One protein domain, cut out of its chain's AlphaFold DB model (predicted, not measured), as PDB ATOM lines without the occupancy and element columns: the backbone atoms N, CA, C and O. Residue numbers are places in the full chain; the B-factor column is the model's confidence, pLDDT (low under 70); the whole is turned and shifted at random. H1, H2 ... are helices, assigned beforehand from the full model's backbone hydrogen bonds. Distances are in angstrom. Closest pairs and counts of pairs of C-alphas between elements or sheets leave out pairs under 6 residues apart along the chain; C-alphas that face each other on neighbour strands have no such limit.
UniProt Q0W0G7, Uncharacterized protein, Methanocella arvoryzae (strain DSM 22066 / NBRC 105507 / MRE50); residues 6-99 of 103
ATOM      1  N   LEU A   6     -52.225  36.378 -40.214       84.25
ATOM      2  CA  LEU A   6     -51.191  36.185 -41.232       84.25
ATOM      3  C   LEU A   6     -49.933  35.517 -40.665       84.25
ATOM      4  O   LEU A   6     -49.344  34.675 -41.342       84.25
ATOM      5  N   ASP A   7     -49.568  35.822 -39.419       68.31
ATOM      6  CA  ASP A   7     -48.419  35.211 -38.747       68.31
ATOM      7  C   ASP A   7     -48.673  33.721 -38.485       68.31
ATOM      8  O   ASP A   7     -47.789  32.888 -38.687       68.31
ATOM      9  N   TRP A   8     -49.910  33.360 -38.126       77.31
ATOM     10  CA  TRP A   8     -50.325  31.962 -37.984       77.31
ATOM     11  C   TRP A   8     -50.252  31.190 -39.302       77.31
ATOM     12  O   TRP A   8     -49.750  30.067 -39.335       77.31
ATOM     13  N   ILE A   9     -50.717  31.787 -40.400       79.75
ATOM     14  CA  ILE A   9     -50.642  31.162 -41.727       79.75
ATOM     15  C   ILE A   9     -49.179  30.976 -42.142       79.75
ATOM     16  O   ILE A   9     -48.800  29.890 -42.582       79.75
ATOM     17  N   ALA A  10     -48.344  32.003 -41.965       75.00
ATOM     18  CA  ALA A  10     -46.920  31.935 -42.270       75.00
ATOM     19  C   ALA A  10     -46.216  30.848 -41.445       75.00
ATOM     20  O   ALA A  10     -45.437  30.069 -41.994       75.00
ATOM     21  N   PHE A  11     -46.542  30.743 -40.155       72.56
ATOM     22  CA  PHE A  11     -46.027  29.700 -39.276       72.56
ATOM     23  C   PHE A  11     -46.405  28.297 -39.765       72.56
ATOM     24  O   PHE A  11     -45.538  27.434 -39.888       72.56
ATOM     25  N   ILE A  12     -47.677  28.071 -40.104       74.25
ATOM     26  CA  ILE A  12     -48.152  26.772 -40.601       74.25
ATOM     27  C   ILE A  12     -47.457  26.408 -41.917       74.25
ATOM     28  O   ILE A  12     -47.000  25.278 -42.081       74.25
ATOM     29  N   LEU A  13     -47.327  27.358 -42.846       76.06
ATOM     30  CA  LEU A  13     -46.645  27.129 -44.122       76.06
ATOM     31  C   LEU A  13     -45.154  26.832 -43.933       76.06
ATOM     32  O   LEU A  13     -44.634  25.911 -44.562       76.06
ATOM     33  N   ALA A  14     -44.479  27.564 -43.046       68.56
ATOM     34  CA  ALA A  14     -43.083  27.313 -42.705       68.56
ATOM     35  C   ALA A  14     -42.904  25.926 -42.069       68.56
ATOM     36  O   ALA A  14     -41.994  25.187 -42.438       68.56
ATOM     37  N   PHE A  15     -43.807  25.534 -41.170       73.38
ATOM     38  CA  PHE A  15     -43.790  24.217 -40.542       73.38
ATOM     39  C   PHE A  15     -43.996  23.087 -41.562       73.38
ATOM     40  O   PHE A  15     -43.223  22.130 -41.598       73.38
ATOM     41  N   LEU A  16     -44.981  23.222 -42.456       76.56
ATOM     42  CA  LEU A  16     -45.219  22.262 -43.540       76.56
ATOM     43  C   LEU A  16     -44.025  22.169 -44.496       76.56
ATOM     44  O   LEU A  16     -43.656  21.075 -44.921       76.56
ATOM     45  N   TYR A  17     -43.396  23.300 -44.810       74.56
ATOM     46  CA  TYR A  17     -42.194  23.336 -45.634       74.56
ATOM     47  C   TYR A  17     -41.041  22.557 -44.986       74.56
ATOM     48  O   TYR A  17     -40.408  21.729 -45.646       74.56
ATOM     49  N   LEU A  18     -40.812  22.749 -43.685       74.25
ATOM     50  CA  LEU A  18     -39.781  22.029 -42.933       74.25
ATOM     51  C   LEU A  18     -40.032  20.516 -42.874       74.25
ATOM     52  O   LEU A  18     -39.075  19.747 -42.875       74.25
ATOM     53  N   LEU A  19     -41.293  20.079 -42.889       77.44
ATOM     54  CA  LEU A  19     -41.655  18.659 -42.920       77.44
ATOM     55  C   LEU A  19     -41.484  17.993 -44.292       77.44
ATOM     56  O   LEU A  19     -41.596  16.777 -44.392       77.44
ATOM     57  N   ILE A  20     -41.234  18.754 -45.356       83.50
ATOM     58  CA  ILE A  20     -41.057  18.217 -46.715       83.50
ATOM     59  C   ILE A  20     -39.606  18.376 -47.177       83.50
ATOM     60  O   ILE A  20     -39.084  17.527 -47.905       83.50
ATOM     61  N   LEU A  21     -38.946  19.459 -46.763       83.38
ATOM     62  CA  LEU A  21     -37.632  19.862 -47.252       83.38
ATOM     63  C   LEU A  21     -36.543  18.774 -47.117       83.38
ATOM     64  O   LEU A  21     -35.837  18.547 -48.105       83.38
ATOM     65  N   PRO A  22     -36.384  18.071 -45.975       79.94
ATOM     66  CA  PRO A  22     -35.350  17.044 -45.830       79.94
ATOM     67  C   PRO A  22     -35.502  15.907 -46.846       79.94
ATOM     68  O   PRO A  22     -34.557  15.561 -47.556       79.94
ATOM     69  N   GLY A  23     -36.710  15.363 -46.977       83.25
ATOM     70  CA  GLY A  23     -36.992  14.282 -47.912       83.25
ATOM     71  C   GLY A  23     -36.975  14.735 -49.364       83.25
ATOM     72  O   GLY A  23     -36.491  13.995 -50.216       83.25
ATOM     73  N   ALA A  24     -37.400  15.965 -49.663       84.75
ATOM     74  CA  ALA A  24     -37.264  16.539 -51.000       84.75
ATOM     75  C   ALA A  24     -35.787  16.670 -51.408       84.75
ATOM     76  O   ALA A  24     -35.428  16.357 -52.546       84.75
ATOM     77  N   ASN A  25     -34.914  17.064 -50.476       85.50
ATOM     78  CA  ASN A  25     -33.475  17.106 -50.712       85.50
ATOM     79  C   ASN A  25     -32.896  15.716 -50.980       85.50
ATOM     80  O   ASN A  25     -32.125  15.575 -51.926       85.50
ATOM     81  N   ILE A  26     -33.304  14.695 -50.225       83.88
ATOM     82  CA  ILE A  26     -32.874  13.311 -50.464       83.88
ATOM     83  C   ILE A  26     -33.353  12.813 -51.824       83.88
ATOM     84  O   ILE A  26     -32.560  12.288 -52.595       83.88
ATOM     85  N   LEU A  27     -34.625  13.017 -52.164       86.88
ATOM     86  CA  LEU A  27     -35.165  12.629 -53.468       86.88
ATOM     87  C   LEU A  27     -34.431  13.306 -54.632       86.88
ATOM     88  O   LEU A  27     -34.258  12.702 -55.695       86.88
ATOM     89  N   ARG A  28     -33.993  14.553 -54.432       83.56
ATOM     90  CA  ARG A  28     -33.199  15.306 -55.405       83.56
ATOM     91  C   ARG A  28     -31.778  14.759 -55.528       83.56
ATOM     92  O   ARG A  28     -31.306  14.606 -56.651       83.56
ATOM     93  N   THR A  29     -31.096  14.476 -54.417       85.19
ATOM     94  CA  THR A  29     -29.701  13.999 -54.423       85.19
ATOM     95  C   THR A  29     -29.573  12.558 -54.902       85.19
ATOM     96  O   THR A  29     -28.621  12.241 -55.604       85.19
ATOM     97  N   THR A  30     -30.539  11.695 -54.586       85.50
ATOM     98  CA  THR A  30     -30.550  10.289 -55.022       85.50
ATOM     99  C   THR A  30     -31.107  10.097 -56.433       85.50
ATOM    100  O   THR A  30     -31.045   8.997 -56.982       85.50
ATOM    101  N   GLY A  31     -31.692  11.141 -57.029       85.19
ATOM    102  CA  GLY A  31     -32.324  11.079 -58.347       85.19
ATOM    103  C   GLY A  31     -33.610  10.244 -58.397       85.19
ATOM    104  O   GLY A  31     -34.123   9.986 -59.486       85.19
ATOM    105  N   TRP A  32     -34.166   9.838 -57.249       82.56
ATOM    106  CA  TRP A  32     -35.302   8.912 -57.174       82.56
ATOM    107  C   TRP A  32     -36.539   9.388 -57.926       82.56
ATOM    108  O   TRP A  32     -37.223   8.565 -58.529       82.56
ATOM    109  N   VAL A  33     -36.799  10.698 -57.953       84.88
ATOM    110  CA  VAL A  33     -37.938  11.267 -58.695       84.88
ATOM    111  C   VAL A  33     -37.879  10.881 -60.173       84.88
ATOM    112  O   VAL A  33     -38.883  10.456 -60.739       84.88
ATOM    113  N   LYS A  34     -36.690  10.969 -60.783       82.56
ATOM    114  CA  LYS A  34     -36.476  10.635 -62.197       82.56
ATOM    115  C   LYS A  34     -36.500   9.126 -62.418       82.56
ATOM    116  O   LYS A  34     -37.157   8.658 -63.338       82.56
ATOM    117  N   THR A  35     -35.829   8.368 -61.554       84.44
ATOM    118  CA  THR A  35     -35.697   6.910 -61.697       84.44
ATOM    119  C   THR A  35     -37.016   6.170 -61.478       84.44
ATOM    120  O   THR A  35     -37.256   5.137 -62.096       84.44
ATOM    121  N   LYS A  36     -37.874   6.672 -60.586       82.19
ATOM    122  CA  LYS A  36     -39.151   6.037 -60.232       82.19
ATOM    123  C   LYS A  36     -40.358   6.656 -60.939       82.19
ATOM    124  O   LYS A  36     -41.457   6.132 -60.787       82.19
ATOM    125  N   GLY A  37     -40.160   7.735 -61.699       86.19
ATOM    126  CA  GLY A  37     -41.220   8.393 -62.463       86.19
ATOM    127  C   GLY A  37     -42.349   8.935 -61.586       86.19
ATOM    128  O   GLY A  37     -43.518   8.811 -61.946       86.19
ATOM    129  N   TYR A  38     -42.024   9.486 -60.413       83.75
ATOM    130  CA  TYR A  38     -43.042   9.993 -59.493       83.75
ATOM    131  C   TYR A  38     -43.717  11.247 -60.046       83.75
ATOM    132  O   TYR A  38     -43.061  12.213 -60.432       83.75
ATOM    133  N   ASN A  39     -45.048  11.265 -60.002       87.12
ATOM    134  CA  ASN A  39     -45.817  12.479 -60.269       87.12
ATOM    135  C   ASN A  39     -45.687  13.473 -59.097       87.12
ATOM    136  O   ASN A  39     -45.306  13.092 -57.987       87.12
ATOM    137  N   LEU A  40     -46.048  14.746 -59.304       84.12
ATOM    138  CA  LEU A  40     -45.912  15.795 -58.278       84.12
ATOM    139  C   LEU A  40     -46.552  15.425 -56.918       84.12
ATOM    140  O   LEU A  40     -45.865  15.547 -55.904       84.12
ATOM    141  N   PRO A  41     -47.798  14.901 -56.850       84.19
ATOM    142  CA  PRO A  41     -48.397  14.526 -55.567       84.19
ATOM    143  C   PRO A  41     -47.643  13.384 -54.880       84.19
ATOM    144  O   PRO A  41     -47.482  13.386 -53.666       84.19
ATOM    145  N   GLU A  42     -47.152  12.416 -55.655       78.50
ATOM    146  CA  GLU A  42     -46.392  11.283 -55.122       78.50
ATOM    147  C   GLU A  42     -45.041  11.734 -54.577       78.50
ATOM    148  O   GLU A  42     -44.631  11.295 -53.509       78.50
ATOM    149  N   THR A  43     -44.385  12.662 -55.273       85.00
ATOM    150  CA  THR A  43     -43.120  13.256 -54.835       85.00
ATOM    151  C   THR A  43     -43.276  13.943 -53.481       85.00
ATOM    152  O   THR A  43     -42.436  13.749 -52.608       85.00
ATOM    153  N   ILE A  44     -44.368  14.690 -53.276       86.94
ATOM    154  CA  ILE A  44     -44.660  15.360 -52.001       86.94
ATOM    155  C   ILE A  44     -44.871  14.333 -50.884       86.94
ATOM    156  O   ILE A  44     -44.269  14.462 -49.821       86.94
ATOM    157  N   VAL A  45     -45.675  13.291 -51.127       86.25
ATOM    158  CA  VAL A  45     -45.942  12.247 -50.123       86.25
ATOM    159  C   VAL A  45     -44.664  11.499 -49.741       86.25
ATOM    160  O   VAL A  45     -44.401  11.296 -48.559       86.25
ATOM    161  N   VAL A  46     -43.839  11.123 -50.720       83.81
ATOM    162  CA  VAL A  46     -42.577  10.417 -50.455       83.81
ATOM    163  C   VAL A  46     -41.580  11.328 -49.734       83.81
ATOM    164  O   VAL A  46     -40.946  10.894 -48.776       83.81
ATOM    165  N   ALA A  47     -41.458  12.595 -50.142       87.31
ATOM    166  CA  ALA A  47     -40.604  13.572 -49.464       87.31
ATOM    167  C   ALA A  47     -41.022  13.774 -48.002       87.31
ATOM    168  O   ALA A  47     -40.184  13.803 -47.102       87.31
ATOM    169  N   PHE A  48     -42.323  13.868 -47.755       86.69
ATOM    170  CA  PHE A  48     -42.859  13.961 -46.409       86.69
ATOM    171  C   PHE A  48     -42.552  12.697 -45.590       86.69
ATOM    172  O   PHE A  48     -41.989  12.798 -44.504       86.69
ATOM    173  N   GLY A  49     -42.804  11.504 -46.142       82.50
ATOM    174  CA  GLY A  49     -42.507  10.234 -45.472       82.50
ATOM    175  C   GLY A  49     -41.032  10.073 -45.095       82.50
ATOM    176  O   GLY A  49     -40.720   9.672 -43.976       82.50
ATOM    177  N   ILE A  50     -40.110  10.455 -45.986       83.06
ATOM    178  CA  ILE A  50     -38.667  10.440 -45.694       83.06
ATOM    179  C   ILE A  50     -38.325  11.421 -44.564       83.06
ATOM    180  O   ILE A  50     -37.555  11.084 -43.668       83.06
ATOM    181  N   SER A  51     -38.891  12.629 -44.589       83.25
ATOM    182  CA  SER A  51     -38.632  13.644 -43.560       83.25
ATOM    183  C   SER A  51     -39.123  13.198 -42.182       83.25
ATOM    184  O   SER A  51     -38.418  13.384 -41.192       83.25
ATOM    185  N   VAL A  52     -40.291  12.552 -42.122       81.56
ATOM    186  CA  VAL A  52     -40.826  11.956 -40.889       81.56
ATOM    187  C   VAL A  52     -39.927  10.819 -40.401       81.56
ATOM    188  O   VAL A  52     -39.558  10.809 -39.233       81.56
ATOM    189  N   ALA A  53     -39.485   9.922 -41.288       79.81
ATOM    190  CA  ALA A  53     -38.580   8.834 -40.913       79.81
ATOM    191  C   ALA A  53     -37.258   9.351 -40.312       79.81
ATOM    192  O   ALA A  53     -36.751   8.798 -39.337       79.81
ATOM    193  N   ILE A  54     -36.710  10.445 -40.853       78.88
ATOM    194  CA  ILE A  54     -35.522  11.108 -40.289       78.88
ATOM    195  C   ILE A  54     -35.825  11.664 -38.905       78.88
ATOM    196  O   ILE A  54     -35.053  11.429 -37.977       78.88
ATOM    197  N   LEU A  55     -36.940  12.388 -38.761       79.62
ATOM    198  CA  LEU A  55     -37.357  12.945 -37.478       79.62
ATOM    199  C   LEU A  55     -37.446  11.846 -36.416       79.62
ATOM    200  O   LEU A  55     -37.007  12.048 -35.288       79.62
ATOM    201  N   VAL A  56     -37.948  10.674 -36.793       72.88
ATOM    202  CA  VAL A  56     -38.098   9.512 -35.918       72.88
ATOM    203  C   VAL A  56     -36.747   8.934 -35.541       72.88
ATOM    204  O   VAL A  56     -36.468   8.822 -34.356       72.88
ATOM    205  N   ILE A  57     -35.860   8.658 -36.498       78.19
ATOM    206  CA  ILE A  57     -34.510   8.151 -36.199       78.19
ATOM    207  C   ILE A  57     -33.757   9.109 -35.267       78.19
ATOM    208  O   ILE A  57     -33.132   8.668 -34.303       78.19
ATOM    209  N   VAL A  58     -33.850  10.418 -35.516       74.31
ATOM    210  CA  VAL A  58     -33.228  11.442 -34.665       74.31
ATOM    211  C   VAL A  58     -33.873  11.459 -33.280       74.31
ATOM    212  O   VAL A  58     -33.162  11.461 -32.279       74.31
ATOM    213  N   SER A  59     -35.203  11.408 -33.202       68.69
ATOM    214  CA  SER A  59     -35.935  11.399 -31.930       68.69
ATOM    215  C   SER A  59     -35.630  10.149 -31.112       68.69
ATOM    216  O   SER A  59     -35.430  10.250 -29.908       68.69
ATOM    217  N   LEU A  60     -35.529   8.984 -31.755       68.38
ATOM    218  CA  LEU A  60     -35.123   7.729 -31.127       68.38
ATOM    219  C   LEU A  60     -33.681   7.792 -30.643       68.38
ATOM    220  O   LEU A  60     -33.415   7.440 -29.499       68.38
ATOM    221  N   GLY A  61     -32.764   8.289 -31.473       66.75
ATOM    222  CA  GLY A  61     -31.371   8.489 -31.083       66.75
ATOM    223  C   GLY A  61     -31.247   9.385 -29.851       66.75
ATOM    224  O   GLY A  61     -30.531   9.046 -28.915       66.75
ATOM    225  N   LEU A  62     -32.003  10.482 -29.800       64.81
ATOM    226  CA  LEU A  62     -32.029  11.384 -28.649       64.81
ATOM    227  C   LEU A  62     -32.715  10.750 -27.428       64.81
ATOM    228  O   LEU A  62     -32.194  10.837 -26.318       64.81
ATOM    229  N   ALA A  63     -33.850  10.074 -27.602       63.97
ATOM    230  CA  ALA A  63     -34.587   9.443 -26.506       63.97
ATOM    231  C   ALA A  63     -33.784   8.317 -25.833       63.97
ATOM    232  O   ALA A  63     -33.801   8.207 -24.607       63.97
ATOM    233  N   LEU A  64     -33.038   7.529 -26.617       63.53
ATOM    234  CA  LEU A  64     -32.139   6.489 -26.110       63.53
ATOM    235  C   LEU A  64     -31.001   7.068 -25.261       63.53
ATOM    236  O   LEU A  64     -30.600   6.450 -24.279       63.53
ATOM    237  N   TRP A  65     -30.497   8.252 -25.618       56.75
ATOM    238  CA  TRP A  65     -29.416   8.921 -24.888       56.75
ATOM    239  C   TRP A  65     -29.881   9.618 -23.611       56.75
ATOM    240  O   TRP A  65     -29.146   9.638 -22.626       56.75
ATOM    241  N   PHE A  66     -31.085  10.192 -23.609       57.81
ATOM    242  CA  PHE A  66     -31.550  11.016 -22.494       57.81
ATOM    243  C   PHE A  66     -32.534  10.312 -21.549       57.81
ATOM    244  O   PHE A  66     -32.885  10.895 -20.526       57.81
ATOM    245  N   SER A  67     -32.972   9.077 -21.840       53.59
ATOM    246  CA  SER A  67     -33.959   8.330 -21.033       53.59
ATOM    247  C   SER A  67     -35.169   9.191 -20.624       53.59
ATOM    248  O   SER A  67     -35.731   9.041 -19.536       53.59
ATOM    249  N   ILE A  68     -35.562  10.138 -21.482       54.94
ATOM    250  CA  ILE A  68     -36.698  11.024 -21.236       54.94
ATOM    251  C   ILE A  68     -37.937  10.234 -21.633       54.94
ATOM    252  O   ILE A  68     -38.136   9.928 -22.807       54.94
ATOM    253  N   GLY A  69     -38.763   9.901 -20.642       49.56
ATOM    254  CA  GLY A  69     -40.073   9.265 -20.795       49.56
ATOM    255  C   GLY A  69     -41.102  10.159 -21.493       49.56
ATOM    256  O   GLY A  69     -42.182  10.396 -20.965       49.56
ATOM    257  N   LEU A  70     -40.780  10.671 -22.679       50.97
ATOM    258  CA  LEU A  70     -41.761  11.188 -23.618       50.97
ATOM    259  C   LEU A  70     -42.231   9.988 -24.434       50.97
ATOM    260  O   LEU A  70     -41.510   9.486 -25.289       50.97
ATOM    261  N   ASN A  71     -43.410   9.494 -24.060       60.00
ATOM    262  CA  ASN A  71     -44.097   8.312 -24.571       60.00
ATOM    263  C   ASN A  71     -43.756   7.982 -26.034       60.00
ATOM    264  O   ASN A  71     -44.433   8.422 -26.962       60.00
ATOM    265  N   PHE A  72     -42.737   7.141 -26.220       55.12
ATOM    266  CA  PHE A  72     -42.348   6.514 -27.487       55.12
ATOM    267  C   PHE A  72     -43.572   5.970 -28.243       55.12
ATOM    268  O   PHE A  72     -43.715   6.155 -29.449       55.12
ATOM    269  N   TYR A  73     -44.526   5.407 -27.497       53.91
ATOM    270  CA  TYR A  73     -45.808   4.949 -28.019       53.91
ATOM    271  C   TYR A  73     -46.681   6.071 -28.597       53.91
ATOM    272  O   TYR A  73     -47.312   5.870 -29.625       53.91
ATOM    273  N   THR A  74     -46.720   7.261 -27.997       57.84
ATOM    274  CA  THR A  74     -47.542   8.378 -28.489       57.84
ATOM    275  C   THR A  74     -47.007   8.940 -29.807       57.84
ATOM    276  O   THR A  74     -47.798   9.238 -30.702       57.84
ATOM    277  N   LEU A  75     -45.681   9.017 -29.964       62.75
ATOM    278  CA  LEU A  75     -45.046   9.399 -31.230       62.75
ATOM    279  C   LEU A  75     -45.253   8.328 -32.308       62.75
ATOM    280  O   LEU A  75     -45.712   8.662 -33.398       62.75
ATOM    281  N   MET A  76     -45.033   7.048 -31.981       59.28
ATOM    282  CA  MET A  76     -45.285   5.952 -32.922       59.28
ATOM    283  C   MET A  76     -46.750   5.860 -33.360       59.28
ATOM    284  O   MET A  76     -47.013   5.519 -34.508       59.28
ATOM    285  N   ILE A  77     -47.721   6.133 -32.483       57.75
ATOM    286  CA  ILE A  77     -49.149   6.089 -32.842       57.75
ATOM    287  C   ILE A  77     -49.474   7.183 -33.861       57.75
ATOM    288  O   ILE A  77     -50.084   6.895 -34.891       57.75
ATOM    289  N   ALA A  78     -49.047   8.422 -33.606       56.44
ATOM    290  CA  ALA A  78     -49.248   9.524 -34.544       56.44
ATOM    291  C   ALA A  78     -48.556   9.244 -35.889       56.44
ATOM    292  O   ALA A  78     -49.141   9.458 -36.948       56.44
ATOM    293  N   GLU A  79     -47.346   8.689 -35.849       59.12
ATOM    294  CA  GLU A  79     -46.564   8.307 -37.022       59.12
ATOM    295  C   GLU A  79     -47.218   7.176 -37.824       59.12
ATOM    296  O   GLU A  79     -47.388   7.291 -39.035       59.12
ATOM    297  N   THR A  80     -47.655   6.112 -37.155       56.62
ATOM    298  CA  THR A  80     -48.325   4.972 -37.792       56.62
ATOM    299  C   THR A  80     -49.623   5.422 -38.455       56.62
ATOM    300  O   THR A  80     -49.909   5.020 -39.579       56.62
ATOM    301  N   LEU A  81     -50.384   6.311 -37.811       58.00
ATOM    302  CA  LEU A  81     -51.581   6.906 -38.404       58.00
ATOM    303  C   LEU A  81     -51.246   7.732 -39.646       58.00
ATOM    304  O   LEU A  81     -51.923   7.603 -40.661       58.00
ATOM    305  N   VAL A  82     -50.187   8.538 -39.598       58.91
ATOM    306  CA  VAL A  82     -49.736   9.332 -40.744       58.91
ATOM    307  C   VAL A  82     -49.257   8.440 -41.892       58.91
ATOM    308  O   VAL A  82     -49.639   8.684 -43.035       58.91
ATOM    309  N   ILE A  83     -48.495   7.380 -41.613       57.22
ATOM    310  CA  ILE A  83     -48.051   6.397 -42.610       57.22
ATOM    311  C   ILE A  83     -49.266   5.710 -43.230       57.22
ATOM    312  O   ILE A  83     -49.412   5.757 -44.444       57.22
ATOM    313  N   ILE A  84     -50.182   5.165 -42.419       55.84
ATOM    314  CA  ILE A  84     -51.412   4.512 -42.894       55.84
ATOM    315  C   ILE A  84     -52.231   5.462 -43.775       55.84
ATOM    316  O   ILE A  84     -52.663   5.071 -44.856       55.84
ATOM    317  N   LEU A  85     -52.417   6.715 -43.353       49.78
ATOM    318  CA  LEU A  85     -53.163   7.722 -44.110       49.78
ATOM    319  C   LEU A  85     -52.472   8.139 -45.416       49.78
ATOM    320  O   LEU A  85     -53.150   8.526 -46.368       49.78
ATOM    321  N   THR A  86     -51.142   8.054 -45.481       51.00
ATOM    322  CA  THR A  86     -50.351   8.417 -46.666       51.00
ATOM    323  C   THR A  86     -50.028   7.232 -47.577       51.00
ATOM    324  O   THR A  86     -49.569   7.439 -48.706       51.00
ATOM    325  N   THR A  87     -50.334   5.996 -47.166       57.34
ATOM    326  CA  THR A  87     -50.188   4.807 -48.012       57.34
ATOM    327  C   THR A  87     -51.039   4.939 -49.276       57.34
ATOM    328  O   THR A  87     -52.197   5.365 -49.238       57.34
ATOM    329  N   ARG A  88     -50.481   4.523 -50.424       45.88
ATOM    330  CA  ARG A  88     -51.124   4.610 -51.755       45.88
ATOM    331  C   ARG A  88     -52.539   4.018 -51.796       45.88
ATOM    332  O   ARG A  88     -53.368   4.486 -52.572       45.88
ATOM    333  N   GLU A  89     -52.820   3.027 -50.960       53.06
ATOM    334  CA  GLU A  89     -54.124   2.372 -50.837       53.06
ATOM    335  C   GLU A  89     -55.173   3.285 -50.196       53.06
ATOM    336  O   GLU A  89     -56.271   3.422 -50.738       53.06
ATOM    337  N   VAL A  90     -54.820   3.972 -49.108       51.62
ATOM    338  CA  VAL A  90     -55.702   4.914 -48.406       51.62
ATOM    339  C   VAL A  90     -55.869   6.195 -49.220       51.62
ATOM    340  O   VAL A  90     -56.992   6.641 -49.453       51.62
ATOM    341  N   VAL A  91     -54.785   6.722 -49.793       52.09
ATOM    342  CA  VAL A  91     -54.845   7.856 -50.730       52.09
ATOM    343  C   VAL A  91     -55.683   7.506 -51.970       52.09
ATOM    344  O   VAL A  91     -56.480   8.316 -52.447       52.09
ATOM    345  N   GLY A  92     -55.554   6.279 -52.484       52.19
ATOM    346  CA  GLY A  92     -56.348   5.758 -53.598       52.19
ATOM    347  C   GLY A  92     -57.816   5.508 -53.239       52.19
ATOM    348  O   GLY A  92     -58.692   5.648 -54.095       52.19
ATOM    349  N   PHE A  93     -58.103   5.157 -51.988       62.34
ATOM    350  CA  PHE A  93     -59.453   5.033 -51.445       62.34
ATOM    351  C   PHE A  93     -60.134   6.404 -51.340       62.34
ATOM    352  O   PHE A  93     -61.207   6.589 -51.913       62.34
ATOM    353  N   PHE A  94     -59.477   7.404 -50.745       59.22
ATOM    354  CA  PHE A  94     -59.997   8.775 -50.685       59.22
ATOM    355  C   PHE A  94     -60.157   9.404 -52.072       59.22
ATOM    356  O   PHE A  94     -61.187  10.014 -52.352       59.22
ATOM    357  N   ARG A  95     -59.205   9.190 -52.994       57.78
ATOM    358  CA  ARG A  95     -59.346   9.628 -54.395       57.78
ATOM    359  C   ARG A  95     -60.577   9.039 -55.075       57.78
ATOM    360  O   ARG A  95     -61.222   9.745 -55.840       57.78
ATOM    361  N   ARG A  96     -60.894   7.765 -54.824       66.50
ATOM    362  CA  ARG A  96     -62.098   7.112 -55.363       66.50
ATOM    363  C   ARG A  96     -63.373   7.637 -54.713       66.50
ATOM    364  O   ARG A  96     -64.371   7.795 -55.404       66.50
ATOM    365  N   MET A  97     -63.326   7.948 -53.420       63.59
ATOM    366  CA  MET A  97     -64.465   8.482 -52.679       63.59
ATOM    367  C   MET A  97     -64.816   9.919 -53.102       63.59
ATOM    368  O   MET A  97     -65.986  10.222 -53.312       63.59
ATOM    369  N   ILE A  98     -63.808  10.772 -53.317       63.00
ATOM    370  CA  ILE A  98     -63.979  12.147 -53.823       63.00
ATOM    371  C   ILE A  98     -64.380  12.150 -55.309       63.00
ATOM    372  O   ILE A  98     -65.077  13.052 -55.760       63.00
ATOM    373  N   ARG A  99     -63.993  11.121 -56.078       55.97
ATOM    374  CA  ARG A  99     -64.383  10.938 -57.489       55.97
ATOM    375  C   ARG A  99     -65.769  10.317 -57.698       55.97
ATOM    376  O   ARG A  99     -66.036   9.879 -58.817       55.97
TER     377      ARG A  99
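AT A GLANCE: This is residues 6 to 99 of the 103 residues of an uncharacterized protein of Methanocella arvoryzae (strain DSM 22066 / NBRC 105507 / MRE50) (UniProt Q0W0G7). H1 sticks out with residues 6 to 15 from a loose hairpin of H4 and H5; H2 packs on H4, and H6 turns off. The printed part, 94 residues with six named helices, is all helix. It is loose, radius of gyration of the C-alphas 15.6 A, spanning 45 by 34 by 33 A.

IN THESE COORDINATES: H1, residues 6 to 18, begins at C-alpha 6 (-51.191, 36.185, -41.232). H2 is residues 21 to 29, H3 32 to 36. H4, residues 40 to 66, is 38.9 A long; H5 is 72 to 86. H6, 88 to 98, ends at C-alpha 98 (-63.979, 12.147, -53.823).

HOW THE PARTS SIT: H2 touches H4 residues 43 to 51 alone; the closest C-alphas, Gly 23 and Ala 47, are 4.0 A apart. H4 and H5 only just touch, with 3 C-alpha pairs within 8 A, opposite ways at 9 degrees. Every helix O i to N i+4 pair is within hydrogen-bond range.

THE WHOLE: The C-alphas of Phe 66 and Arg 99 are the two farthest apart, 48.0 A. The pLDDT is under 70 for 43 residues, namely residue 7, residue 14 and residues 59 to 99.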